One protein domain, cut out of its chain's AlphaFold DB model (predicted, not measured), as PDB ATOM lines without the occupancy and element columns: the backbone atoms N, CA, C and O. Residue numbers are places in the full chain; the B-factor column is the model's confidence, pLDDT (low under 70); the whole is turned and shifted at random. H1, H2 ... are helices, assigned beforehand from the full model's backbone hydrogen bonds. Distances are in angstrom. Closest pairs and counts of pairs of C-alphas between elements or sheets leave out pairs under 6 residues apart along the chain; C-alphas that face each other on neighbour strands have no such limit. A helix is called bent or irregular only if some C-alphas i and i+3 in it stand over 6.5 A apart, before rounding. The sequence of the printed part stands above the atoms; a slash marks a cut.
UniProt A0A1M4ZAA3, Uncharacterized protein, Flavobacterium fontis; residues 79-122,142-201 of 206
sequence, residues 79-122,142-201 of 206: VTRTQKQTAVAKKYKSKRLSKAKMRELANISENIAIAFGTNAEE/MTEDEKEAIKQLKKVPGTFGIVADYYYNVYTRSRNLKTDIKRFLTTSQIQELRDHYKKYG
ATOM      1  N   VAL A  79     196.233 155.622 196.355       69.44
ATOM      2  CA  VAL A  79     197.535 154.943 196.307       69.44
ATOM      3  C   VAL A  79     197.867 154.348 197.673       69.44
ATOM      4  O   VAL A  79     198.170 153.157 197.767       69.44
ATOM      5  N   THR A  80     197.719 155.133 198.743       72.75
ATOM      6  CA  THR A  80     197.940 154.688 200.129       72.75
ATOM      7  C   THR A  80     196.997 153.543 200.496       72.75
ATOM      8  O   THR A  80     197.421 152.535 201.064       72.75
ATOM      9  N   ARG A  81     195.725 153.628 200.087       73.69
ATOM     10  CA  ARG A  81     194.734 152.564 200.307       73.69
ATOM     11  C   ARG A  81     195.137 151.254 199.624       73.69
ATOM     12  O   ARG A  81     195.116 150.196 200.254       73.69
ATOM     13  N   THR A  82     195.572 151.322 198.367       77.31
ATOM     14  CA  THR A  82     196.027 150.148 197.600       77.31
ATOM     15  C   THR A  82     197.287 149.523 198.207       77.31
ATOM     16  O   THR A  82     197.393 148.297 198.327       77.31
ATOM     17  N   GLN A  83     198.237 150.354 198.645       80.75
ATOM     18  CA  GLN A  83     199.450 149.901 199.331       80.75
ATOM     19  C   GLN A  83     199.112 149.166 200.633       80.75
ATOM     20  O   GLN A  83     199.603 148.057 200.859       80.75
ATOM     21  N   LYS A  84     198.206 149.716 201.447       81.75
ATOM     22  CA  LYS A  84     197.749 149.096 202.700       81.75
ATOM     23  C   LYS A  84     196.989 147.794 202.469       81.75
ATOM     24  O   LYS A  84     197.257 146.800 203.143       81.75
ATOM     25  N   GLN A  85     196.107 147.744 201.470       83.81
ATOM     26  CA  GLN A  85     195.424 146.503 201.096       83.81
ATOM     27  C   GLN A  85     196.414 145.413 200.661       83.81
ATOM     28  O   GLN A  85     196.255 144.243 201.024       83.81
ATOM     29  N   THR A  86     197.463 145.796 199.927       83.19
ATOM     30  CA  THR A  86     198.536 144.887 199.506       83.19
ATOM     31  C   THR A  86     199.375 144.420 200.695       83.19
ATOM     32  O   THR A  86     199.725 143.241 200.769       83.19
ATOM     33  N   ALA A  87     199.659 145.302 201.656       86.75
ATOM     34  CA  ALA A  87     200.377 144.962 202.881       86.75
ATOM     35  C   ALA A  87     199.608 143.928 203.722       86.75
ATOM     36  O   ALA A  87     200.178 142.902 204.108       86.75
ATOM     37  N   VAL A  88     198.298 144.129 203.917       86.19
ATOM     38  CA  VAL A  88     197.426 143.147 204.585       86.19
ATOM     39  C   VAL A  88     197.402 141.831 203.802       86.19
ATOM     40  O   VAL A  88     197.574 140.759 204.384       86.19
ATOM     41  N   ALA A  89     197.280 141.875 202.471       85.69
ATOM     42  CA  ALA A  89     197.284 140.660 201.660       85.69
ATOM     43  C   ALA A  89     198.604 139.880 201.744       85.69
ATOM     44  O   ALA A  89     198.599 138.650 201.836       85.69
ATOM     45  N   LYS A  90     199.742 140.582 201.781       88.19
ATOM     46  CA  LYS A  90     201.069 139.977 201.938       88.19
ATOM     47  C   LYS A  90     201.218 139.292 203.298       88.19
ATOM     48  O   LYS A  90     201.729 138.173 203.337       88.19
ATOM     49  N   LYS A  91     200.711 139.901 204.381       88.50
ATOM     50  CA  LYS A  91     200.703 139.321 205.742       88.50
ATOM     51  C   LYS A  91     200.017 137.950 205.787       88.50
ATOM     52  O   LYS A  91     200.458 137.066 206.513       88.50
ATOM     53  N   TYR A  92     198.978 137.752 204.975       87.62
ATOM     54  CA  TYR A  92     198.190 136.517 204.947       87.62
ATOM     55  C   TYR A  92     198.496 135.579 203.775       87.62
ATOM     56  O   TYR A  92     197.803 134.575 203.605       87.62
ATOM     57  N   LYS A  93     199.563 135.832 203.005       81.56
ATOM     58  CA  LYS A  93     199.957 134.984 201.866       81.56
ATOM     59  C   LYS A  93     200.172 133.514 202.260       81.56
ATOM     60  O   LYS A  93     199.890 132.615 201.473       81.56
ATOM     61  N   SER A  94     200.603 133.257 203.498       79.00
ATOM     62  CA  SER A  94     200.799 131.909 204.049       79.00
ATOM     63  C   SER A  94     199.504 131.104 204.220       79.00
ATOM     64  O   SER A  94     199.553 129.877 204.222       79.00
ATOM     65  N   LYS A  95     198.334 131.757 204.298       78.81
ATOM     66  CA  LYS A  95     197.031 131.091 204.480       78.81
ATOM     67  C   LYS A  95     196.440 130.492 203.195       78.81
ATOM     68  O   LYS A  95     195.314 130.008 203.229       78.81
ATOM     69  N   ARG A  96     197.176 130.519 202.073       82.12
ATOM     70  CA  ARG A  96     196.759 129.966 200.764       82.12
ATOM     71  C   ARG A  96     195.385 130.467 200.276       82.12
ATOM     72  O   ARG A  96     194.668 129.751 199.586       82.12
ATOM     73  N   LEU A  97     195.013 131.700 200.619       85.00
ATOM     74  CA  LEU A  97     193.773 132.311 200.138       85.00
ATOM     75  C   LEU A  97     193.951 132.819 198.703       85.00
ATOM     76  O   LEU A  97     194.981 133.405 198.365       85.00
ATOM     77  N   SER A  98     192.937 132.617 197.861       87.00
ATOM     78  CA  SER A  98     192.941 133.145 196.495       87.00
ATOM     79  C   SER A  98     192.867 134.677 196.496       87.00
ATOM     80  O   SER A  98     192.313 135.291 197.412       87.00
ATOM     81  N   LYS A  99     193.370 135.317 195.433       83.12
ATOM     82  CA  LYS A  99     193.263 136.778 195.254       83.12
ATOM     83  C   LYS A  99     191.801 137.247 195.291       83.12
ATOM     84  O   LYS A  99     191.509 138.288 195.873       83.12
ATOM     85  N   ALA A 100     190.888 136.454 194.724       84.12
ATOM     86  CA  ALA A 100     189.451 136.709 194.769       84.12
ATOM     87  C   ALA A 100     188.906 136.680 196.206       84.12
ATOM     88  O   ALA A 100     188.187 137.594 196.596       84.12
ATOM     89  N   LYS A 101     189.317 135.701 197.026       87.44
ATOM     90  CA  LYS A 101     188.889 135.637 198.429       87.44
ATOM     91  C   LYS A 101     189.430 136.809 199.245       87.44
ATOM     92  O   LYS A 101     188.717 137.359 200.070       87.44
ATOM     93  N   MET A 102     190.668 137.231 198.996       86.62
ATOM     94  CA  MET A 102     191.240 138.409 199.658       86.62
ATOM     95  C   MET A 102     190.480 139.697 199.308       86.62
ATOM     96  O   MET A 102     190.216 140.506 200.191       86.62
ATOM     97  N   ARG A 103     190.073 139.848 198.041       84.38
ATOM     98  CA  ARG A 103     189.220 140.951 197.563       84.38
ATOM     99  C   ARG A 103     187.843 140.929 198.230       84.38
ATOM    100  O   ARG A 103     187.384 141.954 198.710       84.38
ATOM    101  N   GLU A 104     187.226 139.755 198.335       86.31
ATOM    102  CA  GLU A 104     185.957 139.577 199.050       86.31
ATOM    103  C   GLU A 104     186.069 139.999 200.527       86.31
ATOM    104  O   GLU A 104     185.221 140.734 201.022       86.31
ATOM    105  N   LEU A 105     187.134 139.590 201.229       89.94
ATOM    106  CA  LEU A 105     187.350 139.950 202.638       89.94
ATOM    107  C   LEU A 105     187.594 141.452 202.837       89.94
ATOM    108  O   LEU A 105     187.126 142.009 203.831       89.94
ATOM    109  N   ALA A 106     188.287 142.104 201.901       86.62
ATOM    110  CA  ALA A 106     188.448 143.555 201.904       86.62
ATOM    111  C   ALA A 106     187.091 144.262 201.741       86.62
ATOM    112  O   ALA A 106     186.754 145.118 202.553       86.62
ATOM    113  N   ASN A 107     186.268 143.829 200.780       86.62
ATOM    114  CA  ASN A 107     184.929 144.387 200.561       86.62
ATOM    115  C   ASN A 107     184.003 144.172 201.769       86.62
ATOM    116  O   ASN A 107     183.235 145.055 202.138       86.62
ATOM    117  N   ILE A 108     184.068 143.004 202.415       87.00
ATOM    118  CA  ILE A 108     183.314 142.747 203.650       87.00
ATOM    119  C   ILE A 108     183.744 143.729 204.745       87.00
ATOM    120  O   ILE A 108     182.894 144.303 205.419       87.00
ATOM    121  N   SER A 109     185.050 143.950 204.899       89.19
ATOM    122  CA  SER A 109     185.578 144.907 205.870       89.19
ATOM    123  C   SER A 109     185.128 146.342 205.599       89.19
ATOM    124  O   SER A 109     184.847 147.070 206.547       89.19
ATOM    125  N   GLU A 110     185.085 146.747 204.336       86.69
ATOM    126  CA  GLU A 110     184.617 148.066 203.913       86.69
ATOM    127  C   GLU A 110     183.141 148.270 204.237       86.69
ATOM    128  O   GLU A 110     182.777 149.261 204.857       86.69
ATOM    129  N   ASN A 111     182.305 147.285 203.912       86.31
ATOM    130  CA  ASN A 111     180.879 147.335 204.220       86.31
ATOM    131  C   ASN A 111     180.620 147.415 205.731       86.31
ATOM    132  O   ASN A 111     179.707 148.111 206.157       86.31
ATOM    133  N   ILE A 112     181.430 146.735 206.553       88.38
ATOM    134  CA  ILE A 112     181.343 146.853 208.018       88.38
ATOM    135  C   ILE A 112     181.743 148.262 208.477       88.38
ATOM    136  O   ILE A 112     181.106 148.819 209.366       88.38
ATOM    137  N   ALA A 113     182.784 148.847 207.876       84.50
ATOM    138  CA  ALA A 113     183.194 150.217 208.174       84.50
ATOM    139  C   ALA A 113     182.080 151.219 207.841       84.50
ATOM    140  O   ALA A 113     181.713 152.027 208.696       84.50
ATOM    141  N   ILE A 114     181.478 151.104 206.661       82.12
ATOM    142  CA  ILE A 114     180.347 151.939 206.250       82.12
ATOM    143  C   ILE A 114     179.167 151.763 207.217       82.12
ATOM    144  O   ILE A 114     178.622 152.749 207.704       82.12
ATOM    145  N   ALA A 115     178.823 150.520 207.567       83.94
ATOM    146  CA  ALA A 115     177.711 150.217 208.469       83.94
ATOM    147  C   ALA A 115     177.892 150.798 209.885       83.94
ATOM    148  O   ALA A 115     176.927 151.264 210.482       83.94
ATOM    149  N   PHE A 116     179.124 150.839 210.408       83.81
ATOM    150  CA  PHE A 116     179.452 151.495 211.685       83.81
ATOM    151  C   PHE A 116     179.643 153.017 211.576       83.81
ATOM    152  O   PHE A 116     180.227 153.638 212.468       83.81
ATOM    153  N   GLY A 117     179.216 153.631 210.469       73.56
ATOM    154  CA  GLY A 117     179.330 155.074 210.261       73.56
ATOM    155  C   GLY A 117     180.776 155.558 210.139       73.56
ATOM    156  O   GLY A 117     181.057 156.743 210.309       73.56
ATOM    157  N   THR A 118     181.726 154.658 209.863       67.81
ATOM    158  CA  THR A 118     183.087 155.048 209.488       67.81
ATOM    159  C   THR A 118     183.122 155.263 207.982       67.81
ATOM    160  O   THR A 118     183.326 154.334 207.204       67.81
ATOM    161  N   ASN A 119     182.880 156.504 207.563       57.28
ATOM    162  CA  ASN A 119     182.981 156.884 206.163       57.28
ATOM    163  C   ASN A 119     184.438 156.786 205.689       57.28
ATOM    164  O   ASN A 119     185.309 157.543 206.124       57.28
ATOM    165  N   ALA A 120     184.702 155.873 204.754       48.97
ATOM    166  CA  ALA A 120     185.920 155.913 203.948       48.97
ATOM    167  C   ALA A 120     185.860 157.055 202.908       48.97
ATOM    168  O   ALA A 120     186.895 157.623 202.570       48.97
ATOM    169  N   GLU A 121     184.655 157.425 202.449       46.00
ATOM    170  CA  GLU A 121     184.413 158.421 201.388       46.00
ATOM    171  C   GLU A 121     184.481 159.885 201.868       46.00
ATOM    172  O   GLU A 121     185.001 160.735 201.145       46.00
ATOM    173  N   GLU A 122     184.097 160.195 203.113       43.75
ATOM    174  CA  GLU A 122     184.322 161.528 203.717       43.75
ATOM    175  C   GLU A 122     185.803 161.820 203.997       43.75
ATOM    176  O   GLU A 122     186.173 162.958 204.273       43.75
ATOM    177  N   MET A 142     174.014 158.707 208.147       41.50
ATOM    178  CA  MET A 142     173.563 159.222 209.466       41.50
ATOM    179  C   MET A 142     172.890 158.164 210.357       41.50
ATOM    180  O   MET A 142     172.658 158.440 211.531       41.50
ATOM    181  N   THR A 143     172.602 156.960 209.858       49.22
ATOM    182  CA  THR A 143     172.080 155.866 210.696       49.22
ATOM    183  C   THR A 143     173.037 154.686 210.644       49.22
ATOM    184  O   THR A 143     173.328 154.162 209.574       49.22
ATOM    185  N   GLU A 144     173.586 154.321 211.800       65.56
ATOM    186  CA  GLU A 144     174.409 153.122 211.959       65.56
ATOM    187  C   GLU A 144     173.551 151.899 211.587       65.56
ATOM    188  O   GLU A 144     172.521 151.636 212.211       65.56
ATOM    189  N   ASP A 145     173.936 151.164 210.540       81.56
ATOM    190  CA  ASP A 145     173.206 149.976 210.079       81.56
ATOM    191  C   ASP A 145     173.782 148.720 210.743       81.56
ATOM    192  O   ASP A 145     174.505 147.914 210.146       81.56
ATOM    193  N   GLU A 146     173.456 148.547 212.024       83.50
ATOM    194  CA  GLU A 146     173.873 147.387 212.817       83.50
ATOM    195  C   GLU A 146     173.491 146.052 212.153       83.50
ATOM    196  O   GLU A 146     174.216 145.057 212.266       83.50
ATOM    197  N   LYS A 147     172.361 146.007 211.432       88.25
ATOM    198  CA  LYS A 147     171.877 144.787 210.767       88.25
ATOM    199  C   LYS A 147     172.781 144.402 209.605       88.25
ATOM    200  O   LYS A 147     173.141 143.226 209.480       88.25
ATOM    201  N   GLU A 148     173.169 145.364 208.772       87.56
ATOM    202  CA  GLU A 148     174.117 145.112 207.690       87.56
ATOM    203  C   GLU A 148     175.500 144.755 208.254       87.56
ATOM    204  O   GLU A 148     176.106 143.785 207.788       87.56
ATOM    205  N   ALA A 149     175.955 145.408 209.332       88.25
ATOM    206  CA  ALA A 149     177.199 145.033 210.013       88.25
ATOM    207  C   ALA A 149     177.180 143.564 210.475       88.25
ATOM    208  O   ALA A 149     178.102 142.800 210.170       88.25
ATOM    209  N   ILE A 150     176.107 143.116 211.136       91.38
ATOM    210  CA  ILE A 150     175.939 141.721 211.578       91.38
ATOM    211  C   ILE A 150     175.935 140.761 210.388       91.38
ATOM    212  O   ILE A 150     176.604 139.725 210.418       91.38
ATOM    213  N   LYS A 151     175.199 141.087 209.324       93.31
ATOM    214  CA  LYS A 151     175.126 140.260 208.113       93.31
ATOM    215  C   LYS A 151     176.499 140.082 207.474       93.31
ATOM    216  O   LYS A 151     176.836 138.970 207.072       93.31
ATOM    217  N   GLN A 152     177.303 141.139 207.399       92.75
ATOM    218  CA  GLN A 152     178.666 141.078 206.873       92.75
ATOM    219  C   GLN A 152     179.601 140.301 207.813       92.75
ATOM    220  O   GLN A 152     180.337 139.422 207.363       92.75
ATOM    221  N   LEU A 153     179.497 140.516 209.129       92.50
ATOM    222  CA  LEU A 153     180.246 139.764 210.141       92.50
ATOM    223  C   LEU A 153     179.934 138.262 210.118       92.50
ATOM    224  O   LEU A 153     180.823 137.454 210.371       92.50
ATOM    225  N   LYS A 154     178.715 137.849 209.763       94.19
ATOM    226  CA  LYS A 154     178.356 136.428 209.620       94.19
ATOM    227  C   LYS A 154     179.000 135.735 208.413       94.19
ATOM    228  O   LYS A 154     179.062 134.506 208.403       94.19
ATOM    229  N   LYS A 155     179.496 136.482 207.417       92.81
ATOM    230  CA  LYS A 155     180.138 135.931 206.205       92.81
ATOM    231  C   LYS A 155     181.595 135.519 206.408       92.81
ATOM    232  O   LYS A 155     182.181 134.918 205.510       92.81
ATOM    233  N   VAL A 156     182.197 135.843 207.554       91.62
ATOM    234  CA  VAL A 156     183.645 135.674 207.777       91.62
ATOM    235  C   VAL A 156     184.016 134.694 208.901       91.62
ATOM    236  O   VAL A 156     184.964 134.956 209.656       91.62
ATOM    237  N   PRO A 157     183.345 133.524 209.019       89.12
ATOM    238  CA  PRO A 157     183.810 132.487 209.926       89.12
ATOM    239  C   PRO A 157     185.213 132.033 209.495       89.12
ATOM    240  O   PRO A 157     185.462 131.683 208.345       89.12
ATOM    241  N   GLY A 158     186.165 132.098 210.423       86.56
ATOM    242  CA  GLY A 158     187.551 131.652 210.230       86.56
ATOM    243  C   GLY A 158     188.464 132.701 209.594       86.56
ATOM    244  O   GLY A 158     189.687 132.594 209.687       86.56
ATOM    245  N   THR A 159     187.895 133.762 209.019       90.12
ATOM    246  CA  THR A 159     188.635 134.865 208.386       90.12
ATOM    247  C   THR A 159     188.468 136.205 209.100       90.12
ATOM    248  O   THR A 159     189.048 137.194 208.654       90.12
ATOM    249  N   PHE A 160     187.776 136.242 210.246       91.62
ATOM    250  CA  PHE A 160     187.577 137.455 211.049       91.62
ATOM    251  C   PHE A 160     188.865 138.254 211.291       91.62
ATOM    252  O   PHE A 160     188.865 139.466 211.136       91.62
ATOM    253  N   GLY A 161     189.985 137.598 211.623       90.00
ATOM    254  CA  GLY A 161     191.253 138.305 211.865       90.00
ATOM    255  C   GLY A 161     191.780 139.063 210.639       90.00
ATOM    256  O   GLY A 161     192.376 140.122 210.781       90.00
ATOM    257  N   ILE A 162     191.506 138.558 209.433       91.19
ATOM    258  CA  ILE A 162     191.886 139.221 208.178       91.19
ATOM    259  C   ILE A 162     191.000 140.447 207.957       91.19
ATOM    260  O   ILE A 162     191.493 141.511 207.602       91.19
ATOM    261  N   VAL A 163     189.699 140.303 208.212       91.06
ATOM    262  CA  VAL A 163     188.718 141.392 208.104       91.06
ATOM    263  C   VAL A 163     189.014 142.482 209.129       91.06
ATOM    264  O   VAL A 163     189.015 143.649 208.774       91.06
ATOM    265  N   ALA A 164     189.358 142.120 210.365       90.06
ATOM    266  CA  ALA A 164     189.763 143.069 211.397       90.06
ATOM    267  C   ALA A 164     191.037 143.846 211.014       90.06
ATOM    268  O   ALA A 164     191.121 145.044 211.273       90.06
ATOM    269  N   ASP A 165     192.005 143.192 210.363       89.94
ATOM    270  CA  ASP A 165     193.208 143.862 209.861       89.94
ATOM    271  C   ASP A 165     192.902 144.811 208.700       89.94
ATOM    272  O   ASP A 165     193.456 145.909 208.661       89.94
ATOM    273  N   TYR A 166     192.033 144.424 207.763       88.81
ATOM    274  CA  TYR A 166     191.553 145.350 206.735       88.81
ATOM    275  C   TYR A 166     190.837 146.543 207.377       88.81
ATOM    276  O   TYR A 166     191.136 147.687 207.045       88.81
ATOM    277  N   TYR A 167     189.963 146.282 208.346       88.38
ATOM    278  CA  TYR A 167     189.157 147.288 209.028       88.38
ATOM    279  C   TYR A 167     190.031 148.338 209.711       88.38
ATOM    280  O   TYR A 167     189.868 149.535 209.483       88.38
ATOM    281  N   TYR A 168     191.006 147.887 210.501       88.12
ATOM    282  CA  TYR A 168     191.911 148.777 211.215       88.12
ATOM    283  C   TYR A 168     192.873 149.496 210.268       88.12
ATOM    284  O   TYR A 168     192.960 150.716 210.297       88.12
ATOM    285  N   ASN A 169     193.594 148.766 209.410       84.12
ATOM    286  CA  ASN A 169     194.694 149.368 208.655       84.12
ATOM    287  C   ASN A 169     194.208 150.204 207.469       84.12
ATOM    288  O   ASN A 169     194.864 151.178 207.118       84.12
ATOM    289  N   VAL A 170     193.098 149.825 206.829       82.25
ATOM    290  CA  VAL A 170     192.667 150.411 205.547       82.25
ATOM    291  C   VAL A 170     191.480 151.353 205.710       82.25
ATOM    292  O   VAL A 170     191.456 152.404 205.079       82.25
ATOM    293  N   TYR A 171     190.491 150.973 206.518       80.69
ATOM    294  CA  TYR A 171     189.173 151.614 206.487       80.69
ATOM    295  C   TYR A 171     188.893 152.537 207.674       80.69
ATOM    296  O   TYR A 171     187.980 153.354 207.608       80.69
ATOM    297  N   THR A 172     189.679 152.453 208.748       78.19
ATOM    298  CA  THR A 172     189.477 153.268 209.950       78.19
ATOM    299  C   THR A 172     190.772 153.909 210.428       78.19
ATOM    300  O   THR A 172     191.867 153.422 210.177       78.19
ATOM    301  N   ARG A 173     190.670 155.045 211.120       70.50
ATOM    302  CA  ARG A 173     191.842 155.801 211.592       70.50
ATOM    303  C   ARG A 173     192.470 155.198 212.855       70.50
ATOM    304  O   ARG A 173     193.686 155.169 212.992       70.50
ATOM    305  N   SER A 174     191.644 154.697 213.772       59.59
ATOM    306  CA  SER A 174     192.086 154.251 215.104       59.59
ATOM    307  C   SER A 174     191.176 153.192 215.736       59.59
ATOM    308  O   SER A 174     191.280 152.920 216.933       59.59
ATOM    309  N   ARG A 175     190.252 152.605 214.966       71.31
ATOM    310  CA  ARG A 175     189.188 151.767 215.520       71.31
ATOM    311  C   ARG A 175     189.463 150.289 215.291       71.31
ATOM    312  O   ARG A 175     189.676 149.831 214.174       71.31
ATOM    313  N   ASN A 176     189.467 149.525 216.378       84.88
ATOM    314  CA  ASN A 176     189.556 148.074 216.301       84.88
ATOM    315  C   ASN A 176     188.154 147.504 216.085       84.88
ATOM    316  O   ASN A 176     187.252 147.786 216.872       84.88
ATOM    317  N   LEU A 177     187.998 146.630 215.089       88.38
ATOM    318  CA  LEU A 177     186.722 145.989 214.780       88.38
ATOM    319  C   LEU A 177     186.071 145.315 216.002       88.38
ATOM    320  O   LEU A 177     184.862 145.387 216.174       88.38
ATOM    321  N   LYS A 178     186.851 144.680 216.887       89.56
ATOM    322  CA  LYS A 178     186.312 144.059 218.112       89.56
ATOM    323  C   LYS A 178     185.761 145.086 219.095       89.56
ATOM    324  O   LYS A 178     184.772 144.811 219.768       89.56
ATOM    325  N   THR A 179     186.426 146.231 219.214       86.25
ATOM    326  CA  THR A 179     185.985 147.326 220.083       86.25
ATOM    327  C   THR A 179     184.713 147.948 219.526       86.25
ATOM    328  O   THR A 179     183.762 148.137 220.276       86.25
ATOM    329  N   ASP A 180     184.663 148.167 218.215       85.50
ATOM    330  CA  ASP A 180     183.501 148.746 217.546       85.50
ATOM    331  C   ASP A 180     182.299 147.802 217.594       85.50
ATOM    332  O   ASP A 180     181.208 148.234 217.939       85.50
ATOM    333  N   ILE A 181     182.499 146.492 217.423       88.50
ATOM    334  CA  ILE A 181     181.443 145.497 217.661       88.50
ATOM    335  C   ILE A 181     180.875 145.610 219.081       88.50
ATOM    336  O   ILE A 181     179.664 145.580 219.254       88.50
ATOM    337  N   LYS A 182     181.725 145.747 220.107       87.44
ATOM    338  CA  LYS A 182     181.267 145.869 221.503       87.44
ATOM    339  C   LYS A 182     180.585 147.200 221.803       87.44
ATOM    340  O   LYS A 182     179.833 147.278 222.767       87.44
ATOM    341  N   ARG A 183     180.905 148.237 221.033       85.00
ATOM    342  CA  ARG A 183     180.352 149.580 221.195       85.00
ATOM    343  C   ARG A 183     179.006 149.726 220.494       85.00
ATOM    344  O   ARG A 183     178.104 150.310 221.078       85.00
ATOM    345  N   PHE A 184     178.914 149.237 219.260       84.12
ATOM    346  CA  PHE A 184     177.772 149.459 218.376       84.12
ATOM    347  C   PHE A 184     176.760 148.317 218.396       84.12
ATOM    348  O   PHE A 184     175.603 148.546 218.091       84.12
ATOM    349  N   LEU A 185     177.155 147.089 218.753       86.19
ATOM    350  CA  LEU A 185     176.203 145.982 218.844       86.19
ATOM    351  C   LEU A 185     175.735 145.765 220.282       86.19
ATOM    352  O   LEU A 185     176.520 145.759 221.232       86.19
ATOM    353  N   THR A 186     174.445 145.488 220.430       88.38
ATOM    354  CA  THR A 186     173.848 145.047 221.691       88.38
ATOM    355  C   THR A 186     174.394 143.683 222.122       88.38
ATOM    356  O   THR A 186     174.796 142.848 221.306       88.38
ATOM    357  N   THR A 187     174.323 143.388 223.423       90.88
ATOM    358  CA  THR A 187     174.722 142.082 223.977       90.88
ATOM    359  C   THR A 187     174.022 140.907 223.286       90.88
ATOM    360  O   THR A 187     174.646 139.869 223.074       90.88
ATOM    361  N   SER A 188     172.753 141.075 222.891       90.88
ATOM    362  CA  SER A 188     171.978 140.054 222.171       90.88
ATOM    363  C   SER A 188     172.563 139.764 220.785       90.88
ATOM    364  O   SER A 188     172.823 138.609 220.452       90.88
ATOM    365  N   GLN A 189     172.876 140.801 220.006       90.94
ATOM    366  CA  GLN A 189     173.489 140.657 218.678       90.94
ATOM    367  C   GLN A 189     174.918 140.095 218.759       90.94
ATOM    368  O   GLN A 189     175.326 139.280 217.930       90.94
ATOM    369  N   ILE A 190     175.688 140.481 219.781       91.62
ATOM    370  CA  ILE A 190     177.012 139.897 220.040       91.62
ATOM    371  C   ILE A 190     176.878 138.403 220.346       91.62
ATOM    372  O   ILE A 190     177.663 137.595 219.843       91.62
ATOM    373  N   GLN A 191     175.889 138.024 221.155       92.50
ATOM    374  CA  GLN A 191     175.627 136.628 221.480       92.50
ATOM    375  C   GLN A 191     175.194 135.836 220.241       92.50
ATOM    376  O   GLN A 191     175.733 134.759 219.989       92.50
ATOM    377  N   GLU A 192     174.326 136.409 219.408       92.94
ATOM    378  CA  GLU A 192     173.929 135.844 218.119       92.94
ATOM    379  C   GLU A 192     175.140 135.586 217.210       92.94
ATOM    380  O   GLU A 192     175.280 134.499 216.642       92.94
ATOM    381  N   LEU A 193     176.054 136.556 217.097       91.94
ATOM    382  CA  LEU A 193     177.296 136.372 216.352       91.94
ATOM    383  C   LEU A 193     178.123 135.240 216.958       91.94
ATOM    384  O   LEU A 193     178.520 134.332 216.231       91.94
ATOM    385  N   ARG A 194     178.355 135.236 218.274       92.00
ATOM    386  CA  ARG A 194     179.114 134.165 218.944       92.00
ATOM    387  C   ARG A 194     178.536 132.788 218.652       92.00
ATOM    388  O   ARG A 194     179.294 131.874 218.339       92.00
ATOM    389  N   ASP A 195     177.220 132.638 218.716       92.56
ATOM    390  CA  ASP A 195     176.567 131.359 218.456       92.56
ATOM    391  C   ASP A 195     176.650 130.966 216.978       92.56
ATOM    392  O   ASP A 195     176.883 129.796 216.670       92.56
ATOM    393  N   HIS A 196     176.593 131.934 216.059       93.19
ATOM    394  CA  HIS A 196     176.905 131.700 214.648       93.19
ATOM    395  C   HIS A 196     178.345 131.206 214.455       93.19
ATOM    396  O   HIS A 196     178.549 130.170 213.830       93.19
ATOM    397  N   TYR A 197     179.347 131.864 215.046       92.44
ATOM    398  CA  TYR A 197     180.758 131.458 214.946       92.44
ATOM    399  C   TYR A 197     181.036 130.082 215.575       92.44
ATOM    400  O   TYR A 197     181.831 129.306 215.030       92.44
ATOM    401  N   LYS A 198     180.343 129.730 216.667       91.44
ATOM    402  CA  LYS A 198     180.438 128.398 217.285       91.44
ATOM    403  C   LYS A 198     179.992 127.282 216.341       91.44
ATOM    404  O   LYS A 198     180.619 126.224 216.367       91.44
ATOM    405  N   LYS A 199     178.984 127.507 215.485       91.62
ATOM    406  CA  LYS A 199     178.542 126.517 214.474       91.62
ATOM    407  C   LYS A 199     179.655 126.143 213.490       91.62
ATOM    408  O   LYS A 199     179.655 125.037 212.968       91.62
ATOM    409  N   TYR A 200     180.630 127.031 213.293       88.81
ATOM    410  CA  TYR A 200     181.819 126.797 212.465       88.81
ATOM    411  C   TYR A 200     183.049 126.357 213.281       88.81
ATOM    412  O   TYR A 200     184.167 126.379 212.774       88.81
ATOM    413  N   GLY A 201     182.873 125.982 214.554       87.31
ATOM    414  CA  GLY A 201     183.952 125.505 215.425       87.31
ATOM    415  C   GLY A 201     184.814 126.604 216.055       87.31
ATOM    416  O   GLY A 201     185.857 126.305 216.634       87.31
TER     417      GLY A 201
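What this domain is: This is residues 79 to 122 and 142 to 201 of the 206 residues of an uncharacterized protein of Flavobacterium fontis (UniProt A0A1M4ZAA3). The model is a flat slab of six helices, in which the longest helix, H2, and H4 cross at a steep angle in the middle. H1 packs beside H4 at one end of the slab, H3 packs beside the last part of H2, H5 packs crosswise on H4, and H6 makes the opposite end from H1. The printed part has 104 residues, with H1, H2, H3, H4, H5 and H6 in that order along the chain, no named strand, and the class all helix. The whole is compact, with a radius of gyration of the C-alphas of 13.5 A and spans of 37 by 36 by 19 A.

Where its parts are: H2 is residues 99 to 115, 24.4 A from first to last C-alpha, and begins at C-alpha 99 (193.263, 136.778, 195.254). H4, residues 160 to 171, is 15.0 A long; it is neither bent nor irregular, but only just: C-alphas 168 and 171 are 6.2 A apart. H1, residues 79 to 91, is 18.5 A long and begins at C-alpha 79 (197.535, 154.943, 196.307). H3, residues 146 to 153, and H5, residues 177 to 184, are each 10.3 A long. H6, residues 187 to 199, is 18.6 A long and ends at C-alpha 199 (178.542, 126.517, 214.474).

How they stand to each other: H2 touches H4 at a steep tilt of 66 degrees, the same way, with the closest C-alphas those of Ser 109 and Val 163, 5.2 A apart. H4 is the hub, touching three helices. H1 touches H4 at a shallow tilt of 21 degrees, opposite ways; the closest C-alphas, of Lys 84 and Val 170, are 6.0 A apart. H5 touches H4 along residues 164 to 168 of H4 alone, about perpendicular at 82 degrees; the closest C-alphas, of Ala 164 and Leu 177, are 5.4 A apart. With residues 108 to 115 alone, H2 touches H3 at a shallow tilt of 16 degrees, opposite ways; the closest C-alphas, of Ile 112 and Ala 149, are 4.9 A apart. H3 and H6 only just touch, with 3 pairs of C-alphas within 8 A, the closest being Ile 150 and Leu 193 at 7.3 A. H2 and H5 are near each other, while H6 is apart from H1, H2 and H4. In H1, H2, H3, H4, H5 and H6 every O i to N i+4 pair is within hydrogen-bond range.

The domain as a whole: The two C-alphas farthest apart, of Val 79 and Ser 188, are 39.3 A apart. Residues 123 to 141 are not printed, and C-alphas 122 and 142 stand 12.4 A apart across the cut, which falls in the link from H2 to H3. Of the links printed whole, H4 to H5 and H5 to H6 are tight, H1 to H2 and H3 to H4 are short, and none is long. The mean pLDDT of the printed part is 83.5, and it is under 70 at residue 79, residues 118 to 122, residues 142 to 144 and residue 174.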